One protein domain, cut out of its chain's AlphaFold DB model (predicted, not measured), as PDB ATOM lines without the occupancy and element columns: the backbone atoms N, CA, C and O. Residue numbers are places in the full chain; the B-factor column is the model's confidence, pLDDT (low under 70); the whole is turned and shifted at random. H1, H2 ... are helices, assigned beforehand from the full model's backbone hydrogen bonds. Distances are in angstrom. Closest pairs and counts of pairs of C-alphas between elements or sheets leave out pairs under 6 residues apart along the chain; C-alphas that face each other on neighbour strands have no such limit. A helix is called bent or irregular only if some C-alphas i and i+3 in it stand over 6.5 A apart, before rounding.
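What this domain is: This is residues 120 to 217 of the 225 residues of the protein "GRAM_POS_ANCHORING domain-containing protein" of Gemella morbillorum (UniProt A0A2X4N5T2). Four short helices, H2 to H5, make an up-and-down bundle, each running against the one before it; H1 crosses one side of this bundle, over H2 and H3. On the other side H6 starts beside H4 and slants away from the bundle, with H1 and H6 at the two ends of the long axis. The printed part has 98 residues with six named helices, H1 to H6 in order, and no named strand; the class is all helix. The whole is compact, with a radius of gyration of the C-alphas of 13.2 A, yet elongated in outline, spanning 46 by 24 by 20 A.

Where its parts are: H1, residues 120 to 135, begins at C-alpha 120 at (26.896, 64.801, -11.453) and measures 22.3 A. H2 holds residues 143 to 152 and H3 residues 156 to 165. H4, residues 171 to 183, measures 18.4 A, and H5, residues 187 to 199, 18.5 A. H5 begins at C-alpha 187 at (29.365, 43.688, -27.434). H6, residues 202 to 217, measures 24.1 A and ends at C-alpha 217 at (11.992, 25.323, -35.203).

How they stand to each other: H3 is the hub, touching four other helices. H2 and H3 form a helical hairpin but only just touch, with 3 pairs of C-alphas within 8 A; the closest C-alphas, of Val 150 and Leu 159, are 6.6 A apart. H3 and H4 form the next hairpin, at a shallow tilt of 9 degrees, opposite ways; the closest C-alphas, of Glu 164 and Lys 174, are 6.0 A apart. H4 and H5 form a third, where H4 touches H5 with residues 177 to 181 alone; the closest C-alphas, of Leu 177 and Val 193, are 6.3 A apart. H5 touches H2 with residues 194 to 198 alone, at a shallow tilt of 11 degrees, opposite ways; the C-alphas of Asn 147 and Lys 198 come closest, at 5.1 A. H2 and H4 are apart. H3 and H5 only just touch, with 3 pairs of C-alphas within 8 A; the closest C-alphas, of Lys 156 and Ile 190, are 7.2 A apart. H1 is about perpendicular to H2, at 86 degrees, with the closest C-alphas, of Ala 125 and Val 149, 4.8 A apart. H1 touches H3 with residues 129 to 133 alone, the closest C-alphas, of Leu 133 and Gly 161, being 5.8 A apart. H6 touches H4 with residues 202 to 209 alone, at a steep tilt of 47 degrees, the same way; the closest C-alphas, of Gln 173 and Ala 202, are 6.5 A apart. H5 and H6 are close but not clearly touching. Every O i to N i+4 pair is within hydrogen-bond range in H1, H2, H3, H4 and H5, but 7 of 12 are in H6.

The domain as a whole: The C-alphas of Glu 120 and Leu 217 are the two farthest apart, at 48.4 A. The printed part has no cut and no long link. H6 is neither bent nor irregular, but only just: C-alphas 212 and 215 are 6.1 A apart. The mean pLDDT of the printed part is 84.6; residues 200 to 217 are under 70, and H6 has a mean of 53.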
ATOM      1  N   GLU A 120      27.885  64.939 -12.527       90.12
ATOM      2  CA  GLU A 120      26.896  64.801 -11.453       90.12
ATOM      3  C   GLU A 120      25.786  63.792 -11.798       90.12
ATOM      4  O   GLU A 120      25.392  62.999 -10.947       90.12
ATOM      5  N   GLU A 121      25.331  63.763 -13.057       89.31
ATOM      6  CA  GLU A 121      24.344  62.786 -13.537       89.31
ATOM      7  C   GLU A 121      24.936  61.369 -13.576       89.31
ATOM      8  O   GLU A 121      24.240  60.412 -13.249       89.31
ATOM      9  N   GLU A 122      26.218  61.234 -13.930       90.88
ATOM     10  CA  GLU A 122      26.921  59.944 -13.944       90.88
ATOM     11  C   GLU A 122      27.079  59.370 -12.530       90.88
ATOM     12  O   GLU A 122      26.766  58.203 -12.306       90.88
ATOM     13  N   LYS A 123      27.463  60.201 -11.549       93.19
ATOM     14  CA  LYS A 123      27.546  59.779 -10.139       93.19
ATOM     15  C   LYS A 123      26.202  59.312  -9.595       93.19
ATOM     16  O   LYS A 123      26.143  58.280  -8.934       93.19
ATOM     17  N   LYS A 124      25.132  60.055  -9.887       93.44
ATOM     18  CA  LYS A 124      23.783  59.683  -9.459       93.44
ATOM     19  C   LYS A 124      23.338  58.368 -10.102       93.44
ATOM     20  O   LYS A 124      22.830  57.499  -9.406       93.44
ATOM     21  N   ALA A 125      23.570  58.197 -11.402       93.44
ATOM     22  CA  ALA A 125      23.262  56.944 -12.082       93.44
ATOM     23  C   ALA A 125      24.070  55.771 -11.503       93.44
ATOM     24  O   ALA A 125      23.551  54.666 -11.400       93.44
ATOM     25  N   GLU A 126      25.324  55.983 -11.100       94.12
ATOM     26  CA  GLU A 126      26.134  54.930 -10.480       94.12
ATOM     27  C   GLU A 126      25.612  54.533  -9.092       94.12
ATOM     28  O   GLU A 126      25.613  53.349  -8.754       94.12
ATOM     29  N   GLU A 127      25.123  55.493  -8.309       94.12
ATOM     30  CA  GLU A 127      24.450  55.230  -7.034       94.12
ATOM     31  C   GLU A 127      23.129  54.477  -7.242       94.12
ATOM     32  O   GLU A 127      22.941  53.407  -6.662       94.12
ATOM     33  N   ASP A 128      22.271  54.969  -8.141       94.69
ATOM     34  CA  ASP A 128      20.997  54.334  -8.498       94.69
ATOM     35  C   ASP A 128      21.234  52.895  -9.009       94.69
ATOM     36  O   ASP A 128      20.569  51.955  -8.580       94.69
ATOM     37  N   LYS A 129      22.257  52.679  -9.851       94.25
ATOM     38  CA  LYS A 129      22.683  51.348 -10.320       94.25
ATOM     39  C   LYS A 129      23.000  50.404  -9.159       94.25
ATOM     40  O   LYS A 129      22.593  49.243  -9.188       94.25
ATOM     41  N   LYS A 130      23.771  50.866  -8.171       93.31
ATOM     42  CA  LYS A 130      24.151  50.043  -7.014       93.31
ATOM     43  C   LYS A 130      22.936  49.692  -6.167       93.31
ATOM     44  O   LYS A 130      22.777  48.524  -5.824       93.31
ATOM     45  N   ASP A 131      22.061  50.661  -5.921       93.06
ATOM     46  CA  ASP A 131      20.819  50.453  -5.175       93.06
ATOM     47  C   ASP A 131      19.913  49.416  -5.866       93.06
ATOM     48  O   ASP A 131      19.435  48.475  -5.231       93.06
ATOM     49  N   ILE A 132      19.777  49.505  -7.195       93.44
ATOM     50  CA  ILE A 132      19.019  48.541  -8.005       93.44
ATOM     51  C   ILE A 132      19.565  47.116  -7.860       93.44
ATOM     52  O   ILE A 132      18.790  46.158  -7.785       93.44
ATOM     53  N   LEU A 133      20.888  46.957  -7.855       92.56
ATOM     54  CA  LEU A 133      21.535  45.647  -7.791       92.56
ATOM     55  C   LEU A 133      21.486  45.044  -6.383       92.56
ATOM     56  O   LEU A 133      21.213  43.852  -6.241       92.56
ATOM     57  N   GLU A 134      21.728  45.852  -5.354       92.62
ATOM     58  CA  GLU A 134      21.800  45.398  -3.964       92.62
ATOM     59  C   GLU A 134      20.408  45.193  -3.357       92.62
ATOM     60  O   GLU A 134      20.111  44.131  -2.804       92.62
ATOM     61  N   ASN A 135      19.517  46.171  -3.531       90.81
ATOM     62  CA  ASN A 135      18.198  46.186  -2.899       90.81
ATOM     63  C   ASN A 135      17.088  45.623  -3.795       90.81
ATOM     64  O   ASN A 135      15.933  45.543  -3.370       90.81
ATOM     65  N   LYS A 136      17.427  45.205  -5.025       90.44
ATOM     66  CA  LYS A 136      16.492  44.680  -6.037       90.44
ATOM     67  C   LYS A 136      15.305  45.604  -6.306       90.44
ATOM     68  O   LYS A 136      14.205  45.143  -6.611       90.44
ATOM     69  N   LYS A 137      15.518  46.909  -6.165       86.00
ATOM     70  CA  LYS A 137      14.484  47.916  -6.351       86.00
ATOM     71  C   LYS A 137      15.054  49.113  -7.080       86.00
ATOM     72  O   LYS A 137      16.074  49.658  -6.680       86.00
ATOM     73  N   ASP A 138      14.362  49.531  -8.124       87.75
ATOM     74  CA  ASP A 138      14.695  50.745  -8.848       87.75
ATOM     75  C   ASP A 138      14.142  51.993  -8.172       87.75
ATOM     76  O   ASP A 138      12.936  52.157  -7.977       87.75
ATOM     77  N   ASN A 139      15.068  52.871  -7.801       84.50
ATOM     78  CA  ASN A 139      14.814  54.139  -7.138       84.50
ATOM     79  C   ASN A 139      14.804  55.331  -8.118       84.50
ATOM     80  O   ASN A 139      14.527  56.463  -7.700       84.50
ATOM     81  N   THR A 140      15.076  55.098  -9.410       90.62
ATOM     82  CA  THR A 140      15.087  56.153 -10.422       90.62
ATOM     83  C   THR A 140      13.698  56.767 -10.533       90.62
ATOM     84  O   THR A 140      12.669  56.083 -10.596       90.62
ATOM     85  N   LYS A 141      13.634  58.097 -10.553       88.44
ATOM     86  CA  LYS A 141      12.366  58.837 -10.584       88.44
ATOM     87  C   LYS A 141      11.887  59.045 -12.011       88.44
ATOM     88  O   LYS A 141      10.686  59.120 -12.256       88.44
ATOM     89  N   THR A 142      12.819  59.141 -12.952       90.06
ATOM     90  CA  THR A 142      12.535  59.449 -14.355       90.06
ATOM     91  C   THR A 142      13.087  58.379 -15.291       90.06
ATOM     92  O   THR A 142      14.068  57.709 -14.977       90.06
ATOM     93  N   LEU A 143      12.494  58.259 -16.482       90.50
ATOM     94  CA  LEU A 143      13.024  57.391 -17.539       90.50
ATOM     95  C   LEU A 143      14.444  57.804 -17.955       90.50
ATOM     96  O   LEU A 143      15.272  56.955 -18.251       90.50
ATOM     97  N   LYS A 144      14.758  59.107 -17.922       90.12
ATOM     98  CA  LYS A 144      16.101  59.612 -18.231       90.12
ATOM     99  C   LYS A 144      17.152  59.047 -17.269       90.12
ATOM    100  O   LYS A 144      18.205  58.614 -17.711       90.12
ATOM    101  N   GLU A 145      16.868  59.041 -15.970       91.38
ATOM    102  CA  GLU A 145      17.783  58.486 -14.961       91.38
ATOM    103  C   GLU A 145      17.987  56.983 -15.155       91.38
ATOM    104  O   GLU A 145      19.125  56.526 -15.158       91.38
ATOM    105  N   PHE A 146      16.910  56.236 -15.412       93.81
ATOM    106  CA  PHE A 146      17.011  54.822 -15.770       93.81
ATOM    107  C   PHE A 146      17.872  54.605 -17.024       93.81
ATOM    108  O   PHE A 146      18.767  53.762 -17.026       93.81
ATOM    109  N   ASN A 147      17.675  55.410 -18.069       93.44
ATOM    110  CA  ASN A 147      18.466  55.316 -19.294       93.44
ATOM    111  C   ASN A 147      19.953  55.580 -19.029       93.44
ATOM    112  O   ASN A 147      20.801  54.874 -19.572       93.44
ATOM    113  N   ASN A 148      20.268  56.525 -18.141       93.75
ATOM    114  CA  ASN A 148      21.640  56.784 -17.715       93.75
ATOM    115  C   ASN A 148      22.234  55.582 -16.969       93.75
ATOM    116  O   ASN A 148      23.370  55.206 -17.247       93.75
ATOM    117  N   VAL A 149      21.473  54.955 -16.060       95.38
ATOM    118  CA  VAL A 149      21.878  53.721 -15.361       95.38
ATOM    119  C   VAL A 149      22.206  52.618 -16.371       95.38
ATOM    120  O   VAL A 149      23.275  52.011 -16.309       95.38
ATOM    121  N   VAL A 150      21.316  52.387 -17.339       94.69
ATOM    122  CA  VAL A 150      21.523  51.417 -18.424       94.69
ATOM    123  C   VAL A 150      22.777  51.753 -19.234       94.69
ATOM    124  O   VAL A 150      23.554  50.856 -19.561       94.69
ATOM    125  N   ASP A 151      23.033  53.026 -19.525       92.94
ATOM    126  CA  ASP A 151      24.223  53.449 -20.263       92.94
ATOM    127  C   ASP A 151      25.527  53.091 -19.549       92.94
ATOM    128  O   ASP A 151      26.429  52.506 -20.161       92.94
ATOM    129  N   ILE A 152      25.607  53.388 -18.251       93.12
ATOM    130  CA  ILE A 152      26.829  53.211 -17.456       93.12
ATOM    131  C   ILE A 152      27.091  51.761 -17.027       93.12
ATOM    132  O   ILE A 152      28.197  51.460 -16.570       93.12
ATOM    133  N   THR A 153      26.109  50.855 -17.130       93.25
ATOM    134  CA  THR A 153      26.349  49.420 -16.881       93.25
ATOM    135  C   THR A 153      27.437  48.913 -17.815       93.25
ATOM    136  O   THR A 153      27.446  49.238 -18.998       93.25
ATOM    137  N   LYS A 154      28.395  48.142 -17.308       89.69
ATOM    138  CA  LYS A 154      29.510  47.658 -18.141       89.69
ATOM    139  C   LYS A 154      29.331  46.195 -18.476       89.69
ATOM    140  O   LYS A 154      29.554  45.792 -19.614       89.69
ATOM    141  N   ASP A 155      28.852  45.446 -17.497       90.69
ATOM    142  CA  ASP A 155      28.780  44.003 -17.577       90.69
ATOM    143  C   ASP A 155      27.371  43.520 -17.910       90.69
ATOM    144  O   ASP A 155      26.353  44.131 -17.569       90.69
ATOM    145  N   LYS A 156      27.325  42.364 -18.572       93.19
ATOM    146  CA  LYS A 156      26.086  41.683 -18.950       93.19
ATOM    147  C   LYS A 156      25.223  41.352 -17.728       93.19
ATOM    148  O   LYS A 156      24.011  41.546 -17.772       93.19
ATOM    149  N   ASP A 157      25.838  40.906 -16.637       92.94
ATOM    150  CA  ASP A 157      25.119  40.543 -15.412       92.94
ATOM    151  C   ASP A 157      24.567  41.767 -14.673       92.94
ATOM    152  O   ASP A 157      23.446  41.733 -14.166       92.94
ATOM    153  N   GLU A 158      25.307  42.880 -14.673       94.31
ATOM    154  CA  GLU A 158      24.816  44.147 -14.125       94.31
ATOM    155  C   GLU A 158      23.611  44.653 -14.916       94.31
ATOM    156  O   GLU A 158      22.593  45.015 -14.330       94.31
ATOM    157  N   LEU A 159      23.702  44.641 -16.251       95.25
ATOM    158  CA  LEU A 159      22.602  45.044 -17.120       95.25
ATOM    159  C   LEU A 159      21.371  44.154 -16.906       95.25
ATOM    160  O   LEU A 159      20.252  44.661 -16.856       95.25
ATOM    161  N   LYS A 160      21.569  42.843 -16.714       95.19
ATOM    162  CA  LYS A 160      20.489  41.913 -16.367       95.19
ATOM    163  C   LYS A 160      19.815  42.312 -15.057       95.19
ATOM    164  O   LYS A 160      18.594  42.415 -15.022       95.19
ATOM    165  N   GLY A 161      20.594  42.579 -14.009       95.12
ATOM    166  CA  GLY A 161      20.056  43.030 -12.727       95.12
ATOM    167  C   GLY A 161      19.292  44.352 -12.842       95.12
ATOM    168  O   GLY A 161      18.189  44.473 -12.314       95.12
ATOM    169  N   VAL A 162      19.822  45.313 -13.603       96.00
ATOM    170  CA  VAL A 162      19.150  46.595 -13.872       96.00
ATOM    171  C   VAL A 162      17.806  46.395 -14.581       96.00
ATOM    172  O   VAL A 162      16.808  46.991 -14.179       96.00
ATOM    173  N   ILE A 163      17.751  45.532 -15.600       94.38
ATOM    174  CA  ILE A 163      16.521  45.225 -16.348       94.38
ATOM    175  C   ILE A 163      15.493  44.497 -15.468       94.38
ATOM    176  O   ILE A 163      14.305  44.806 -15.516       94.38
ATOM    177  N   GLU A 164      15.917  43.528 -14.657       94.12
ATOM    178  CA  GLU A 164      15.001  42.727 -13.834       94.12
ATOM    179  C   GLU A 164      14.347  43.551 -12.717       94.12
ATOM    180  O   GLU A 164      13.158  43.375 -12.428       94.12
ATOM    181  N   ASN A 165      15.089  44.498 -12.146       94.00
ATOM    182  CA  ASN A 165      14.697  45.224 -10.938       94.00
ATOM    183  C   ASN A 165      14.078  46.610 -11.206       94.00
ATOM    184  O   ASN A 165      13.662  47.276 -10.259       94.00
ATOM    185  N   THR A 166      13.987  47.049 -12.469       92.19
ATOM    186  CA  THR A 166      13.350  48.330 -12.821       92.19
ATOM    187  C   THR A 166      11.833  48.268 -12.890       92.19
ATOM    188  O   THR A 166      11.272  47.330 -13.440       92.19
ATOM    189  N   ASP A 167      11.145  49.301 -12.414       90.69
ATOM    190  CA  ASP A 167       9.699  49.454 -12.626       90.69
ATOM    191  C   ASP A 167       9.373  50.216 -13.926       90.69
ATOM    192  O   ASP A 167       8.208  50.416 -14.259       90.69
ATOM    193  N   LYS A 168      10.393  50.660 -14.678       90.94
ATOM    194  CA  LYS A 168      10.223  51.386 -15.952       90.94
ATOM    195  C   LYS A 168       9.920  50.470 -17.135       90.94
ATOM    196  O   LYS A 168       9.516  50.962 -18.185       90.94
ATOM    197  N   LEU A 169      10.107  49.162 -16.964       90.12
ATOM    198  CA  LEU A 169       9.847  48.145 -17.976       90.12
ATOM    199  C   LEU A 169       8.697  47.239 -17.540       90.12
ATOM    200  O   LEU A 169       8.613  46.840 -16.376       90.12
ATOM    201  N   THR A 170       7.842  46.858 -18.489       90.00
ATOM    202  CA  THR A 170       6.791  45.864 -18.237       90.00
ATOM    203  C   THR A 170       7.397  44.465 -18.050       90.00
ATOM    204  O   THR A 170       8.505  44.199 -18.530       90.00
ATOM    205  N   PRO A 171       6.692  43.529 -17.388       89.38
ATOM    206  CA  PRO A 171       7.164  42.151 -17.236       89.38
ATOM    207  C   PRO A 171       7.533  41.473 -18.566       89.38
ATOM    208  O   PRO A 171       8.546  40.779 -18.646       89.38
ATOM    209  N   GLU A 172       6.765  41.719 -19.629       86.06
ATOM    210  CA  GLU A 172       7.022  41.181 -20.968       86.06
ATOM    211  C   GLU A 172       8.318  41.748 -21.554       86.06
ATOM    212  O   GLU A 172       9.129  41.009 -22.112       86.06
ATOM    213  N   GLN A 173       8.560  43.050 -21.389       89.19
ATOM    214  CA  GLN A 173       9.797  43.687 -21.843       89.19
ATOM    215  C   GLN A 173      11.010  43.124 -21.108       89.19
ATOM    216  O   GLN A 173      12.011  42.802 -21.747       89.19
ATOM    217  N   LYS A 174      10.905  42.931 -19.788       91.81
ATOM    218  CA  LYS A 174      11.959  42.298 -18.984       91.81
ATOM    219  C   LYS A 174      12.269  40.890 -19.472       91.81
ATOM    220  O   LYS A 174      13.437  40.539 -19.606       91.81
ATOM    221  N   GLN A 175      11.242  40.100 -19.781       89.81
ATOM    222  CA  GLN A 175      11.421  38.746 -20.298       89.81
ATOM    223  C   GLN A 175      12.151  38.747 -21.648       89.81
ATOM    224  O   GLN A 175      13.119  38.006 -21.823       89.81
ATOM    225  N   VAL A 176      11.715  39.583 -22.595       87.88
ATOM    226  CA  VAL A 176      12.318  39.639 -23.935       87.88
ATOM    227  C   VAL A 176      13.754  40.153 -23.872       87.88
ATOM    228  O   VAL A 176      14.653  39.538 -24.446       87.88
ATOM    229  N   LEU A 177      13.987  41.254 -23.155       92.06
ATOM    230  CA  LEU A 177      15.322  41.821 -22.979       92.06
ATOM    231  C   LEU A 177      16.237  40.851 -22.233       92.06
ATOM    232  O   LEU A 177      17.378  40.672 -22.644       92.06
ATOM    233  N   GLY A 178      15.733  40.166 -21.204       92.38
ATOM    234  CA  GLY A 178      16.465  39.137 -20.470       92.38
ATOM    235  C   GLY A 178      16.886  37.968 -21.360       92.38
ATOM    236  O   GLY A 178      18.045  37.559 -21.324       92.38
ATOM    237  N   GLN A 179      15.993  37.472 -22.223       89.38
ATOM    238  CA  GLN A 179      16.314  36.394 -23.163       89.38
ATOM    239  C   GLN A 179      17.303  36.844 -24.248       89.38
ATOM    240  O   GLN A 179      18.257  36.126 -24.556       89.38
ATOM    241  N   LYS A 180      17.117  38.045 -24.808       89.56
ATOM    242  CA  LYS A 180      18.043  38.613 -25.795       89.56
ATOM    243  C   LYS A 180      19.426  38.837 -25.189       89.56
ATOM    244  O   LYS A 180      20.424  38.464 -25.795       89.56
ATOM    245  N   LEU A 181      19.480  39.356 -23.963       93.56
ATOM    246  CA  LEU A 181      20.716  39.534 -23.215       93.56
ATOM    247  C   LEU A 181      21.388  38.196 -22.930       93.56
ATOM    248  O   LEU A 181      22.588  38.071 -23.150       93.56
ATOM    249  N   GLN A 182      20.637  37.178 -22.501       92.69
ATOM    250  CA  GLN A 182      21.165  35.836 -22.257       92.69
ATOM    251  C   GLN A 182      21.842  35.260 -23.507       92.69
ATOM    252  O   GLN A 182      22.950  34.735 -23.396       92.69
ATOM    253  N   ASN A 183      21.225  35.433 -24.678       89.62
ATOM    254  CA  ASN A 183      21.736  34.949 -25.960       89.62
ATOM    255  C   ASN A 183      22.834  35.834 -26.576       89.62
ATOM    256  O   ASN A 183      23.519  35.379 -27.488       89.62
ATOM    257  N   ALA A 184      23.015  37.068 -26.097       90.75
ATOM    258  CA  ALA A 184      24.049  37.972 -26.587       90.75
ATOM    259  C   ALA A 184      25.447  37.450 -26.224       90.75
ATOM    260  O   ALA A 184      25.756  37.259 -25.042       90.75
ATOM    261  N   ASN A 185      26.289  37.253 -27.238       91.00
ATOM    262  CA  ASN A 185      27.679  36.798 -27.114       91.00
ATOM    263  C   ASN A 185      28.685  37.875 -27.543       91.00
ATOM    264  O   ASN A 185      29.885  37.725 -27.323       91.00
ATOM    265  N   THR A 186      28.208  38.961 -28.150       90.75
ATOM    266  CA  THR A 186      29.032  40.068 -28.641       90.75
ATOM    267  C   THR A 186      28.661  41.392 -27.975       90.75
ATOM    268  O   THR A 186      27.532  41.603 -27.530       90.75
ATOM    269  N   LEU A 187      29.609  42.334 -27.949       87.38
ATOM    270  CA  LEU A 187      29.365  43.688 -27.434       87.38
ATOM    271  C   LEU A 187      28.293  44.437 -28.237       87.38
ATOM    272  O   LEU A 187      27.541  45.218 -27.661       87.38
ATOM    273  N   ALA A 188      28.198  44.188 -29.546       88.44
ATOM    274  CA  ALA A 188      27.186  44.800 -30.403       88.44
ATOM    275  C   ALA A 188      25.767  44.353 -30.014       88.44
ATOM    276  O   ALA A 188      24.882  45.192 -29.875       88.44
ATOM    277  N   GLU A 189      25.567  43.058 -29.755       89.44
ATOM    278  CA  GLU A 189      24.283  42.520 -29.282       89.44
ATOM    279  C   GLU A 189      23.929  43.052 -27.884       89.44
ATOM    280  O   GLU A 189      22.782  43.408 -27.628       89.44
ATOM    281  N   ILE A 190      24.910  43.176 -26.980       90.50
ATOM    282  CA  ILE A 190      24.691  43.789 -25.657       90.50
ATOM    283  C   ILE A 190      24.305  45.271 -25.804       90.50
ATOM    284  O   ILE A 190      23.393  45.739 -25.121       90.50
ATOM    285  N   LYS A 191      24.953  46.013 -26.713       91.38
ATOM    286  CA  LYS A 191      24.617  47.415 -27.018       91.38
ATOM    287  C   LYS A 191      23.198  47.530 -27.573       91.38
ATOM    288  O   LYS A 191      22.457  48.406 -27.147       91.38
ATOM    289  N   GLU A 192      22.783  46.610 -28.436       89.50
ATOM    290  CA  GLU A 192      21.406  46.552 -28.930       89.50
ATOM    291  C   GLU A 192      20.396  46.334 -27.792       89.50
ATOM    292  O   GLU A 192      19.375  47.016 -27.734       89.50
ATOM    293  N   VAL A 193      20.689  45.436 -26.845       92.31
ATOM    294  CA  VAL A 193      19.840  45.246 -25.656       92.31
ATOM    295  C   VAL A 193      19.749  46.528 -24.829       92.31
ATOM    296  O   VAL A 193      18.656  46.868 -24.379       92.31
ATOM    297  N   LYS A 194      20.854  47.263 -24.652       93.38
ATOM    298  CA  LYS A 194      20.833  48.561 -23.958       93.38
ATOM    299  C   LYS A 194      19.923  49.567 -24.655       93.38
ATOM    300  O   LYS A 194      19.113  50.204 -23.991       93.38
ATOM    301  N   GLU A 195      20.014  49.695 -25.977       90.81
ATOM    302  CA  GLU A 195      19.154  50.613 -26.737       90.81
ATOM    303  C   GLU A 195      17.672  50.219 -26.649       90.81
ATOM    304  O   GLU A 195      16.795  51.066 -26.465       90.81
ATOM    305  N   LEU A 196      17.376  48.920 -26.691       90.31
ATOM    306  CA  LEU A 196      16.013  48.425 -26.510       90.31
ATOM    307  C   LEU A 196      15.487  48.675 -25.089       90.31
ATOM    308  O   LEU A 196      14.334  49.065 -24.922       90.31
ATOM    309  N   ALA A 197      16.327  48.519 -24.065       90.31
ATOM    310  CA  ALA A 197      15.951  48.837 -22.690       90.31
ATOM    311  C   ALA A 197      15.639  50.333 -22.509       90.31
ATOM    312  O   ALA A 197      14.674  50.670 -21.831       90.31
ATOM    313  N   LYS A 198      16.399  51.229 -23.153       90.81
ATOM    314  CA  LYS A 198      16.183  52.685 -23.063       90.81
ATOM    315  C   LYS A 198      14.914  53.174 -23.748       90.81
ATOM    316  O   LYS A 198      14.328  54.171 -23.328       90.81
ATOM    317  N   THR A 199      14.553  52.532 -24.857       82.44
ATOM    318  CA  THR A 199      13.392  52.937 -25.657       82.44
ATOM    319  C   THR A 199      12.089  52.529 -24.986       82.44
ATOM    320  O   THR A 199      11.113  53.264 -25.084       82.44
ATOM    321  N   GLY A 200      12.058  51.393 -24.279       67.44
ATOM    322  CA  GLY A 200      10.855  50.942 -23.570       67.44
ATOM    323  C   GLY A 200       9.643  50.743 -24.492       67.44
ATOM    324  O   GLY A 200       8.510  50.666 -24.019       67.44
ATOM    325  N   GLU A 201       9.846  50.657 -25.809       65.88
ATOM    326  CA  GLU A 201       8.776  50.486 -26.786       65.88
ATOM    327  C   GLU A 201       8.476  48.996 -26.963       65.88
ATOM    328  O   GLU A 201       9.239  48.238 -27.568       65.88
ATOM    329  N   ALA A 202       7.336  48.562 -26.423       56.50
ATOM    330  CA  ALA A 202       6.895  47.169 -26.470       56.50
ATOM    331  C   ALA A 202       6.803  46.615 -27.905       56.50
ATOM    332  O   ALA A 202       7.129  45.456 -28.135       56.50
ATOM    333  N   THR A 203       6.420  47.435 -28.886       55.28
ATOM    334  CA  THR A 203       6.297  47.045 -30.302       55.28
ATOM    335  C   THR A 203       7.636  46.667 -30.935       55.28
ATOM    336  O   THR A 203       7.719  45.657 -31.637       55.28
ATOM    337  N   THR A 204       8.695  47.426 -30.656       58.62
ATOM    338  CA  THR A 204      10.046  47.173 -31.182       58.62
ATOM    339  C   THR A 204      10.680  45.959 -30.495       58.62
ATOM    340  O   THR A 204      11.269  45.098 -31.154       58.62
ATOM    341  N   ILE A 205      10.478  45.826 -29.180       58.62
ATOM    342  CA  ILE A 205      10.998  44.710 -28.376       58.62
ATOM    343  C   ILE A 205      10.314  43.382 -28.755       58.62
ATOM    344  O   ILE A 205      10.995  42.392 -29.018       58.62
ATOM    345  N   LEU A 206       8.981  43.350 -28.869       55.25
ATOM    346  CA  LEU A 206       8.228  42.135 -29.215       55.25
ATOM    347  C   LEU A 206       8.470  41.675 -30.661       55.25
ATOM    348  O   LEU A 206       8.541  40.472 -30.921       55.25
ATOM    349  N   SER A 207       8.670  42.607 -31.598       58.94
ATOM    350  CA  SER A 207       9.001  42.268 -32.991       58.94
ATOM    351  C   SER A 207      10.357  41.555 -33.108       58.94
ATOM    352  O   SER A 207      10.505  40.642 -33.922       58.94
ATOM    353  N   SER A 208      11.330  41.894 -32.248       56.62
ATOM    354  CA  SER A 208      12.629  41.204 -32.189       56.62
ATOM    355  C   SER A 208      12.506  39.737 -31.754       56.62
ATOM    356  O   SER A 208      13.309  38.914 -32.193       56.62
ATOM    357  N   LEU A 209      11.526  39.393 -30.909       51.06
ATOM    358  CA  LEU A 209      11.295  38.017 -30.455       51.06
ATOM    359  C   LEU A 209      10.774  37.135 -31.600       51.06
ATOM    360  O   LEU A 209      11.233  36.005 -31.780       51.06
ATOM    361  N   LEU A 210       9.854  37.671 -32.408       51.47
ATOM    362  CA  LEU A 210       9.251  36.949 -33.532       51.47
ATOM    363  C   LEU A 210      10.286  36.579 -34.610       51.47
ATOM    364  O   LEU A 210      10.183  35.515 -35.217       51.47
ATOM    365  N   GLY A 211      11.314  37.413 -34.801       54.66
ATOM    366  CA  GLY A 211      12.414  37.132 -35.728       54.66
ATOM    367  C   GLY A 211      13.369  36.025 -35.258       54.66
ATOM    368  O   GLY A 211      13.845  35.242 -36.078       54.66
ATOM    369  N   ALA A 212      13.626  35.913 -33.948       50.62
ATOM    370  CA  ALA A 212      14.590  34.954 -33.396       50.62
ATOM    371  C   ALA A 212      13.988  33.558 -33.129       50.62
ATOM    372  O   ALA A 212      14.661  32.546 -33.339       50.62
ATOM    373  N   LEU A 213      12.714  33.471 -32.720       44.59
ATOM    374  CA  LEU A 213      12.061  32.180 -32.444       44.59
ATOM    375  C   LEU A 213      11.804  31.347 -33.718       44.59
ATOM    376  O   LEU A 213      11.715  30.120 -33.648       44.59
ATOM    377  N   GLY A 214      11.712  31.991 -34.887       46.94
ATOM    378  CA  GLY A 214      11.429  31.330 -36.166       46.94
ATOM    379  C   GLY A 214      12.553  30.426 -36.692       46.94
ATOM    380  O   GLY A 214      12.283  29.506 -37.464       46.94
ATOM    381  N   LEU A 215      13.803  30.626 -36.260       50.16
ATOM    382  CA  LEU A 215      14.949  29.859 -36.773       50.16
ATOM    383  C   LEU A 215      15.226  28.560 -36.000       50.16
ATOM    384  O   LEU A 215      15.753  27.611 -36.578       50.16
ATOM    385  N   VAL A 216      14.825  28.461 -34.728       51.06
ATOM    386  CA  VAL A 216      15.080  27.254 -33.915       51.06
ATOM    387  C   VAL A 216      14.161  26.090 -34.318       51.06
ATOM    388  O   VAL A 216      14.578  24.932 -34.291       51.06
ATOM    389  N   LEU A 217      12.940  26.368 -34.788       45.03
ATOM    390  CA  LEU A 217      11.992  25.323 -35.203       45.03
ATOM    391  C   LEU A 217      12.287  24.733 -36.593       45.03
ATOM    392  O   LEU A 217      11.936  23.583 -36.856       45.03
TER     393      LEU A 217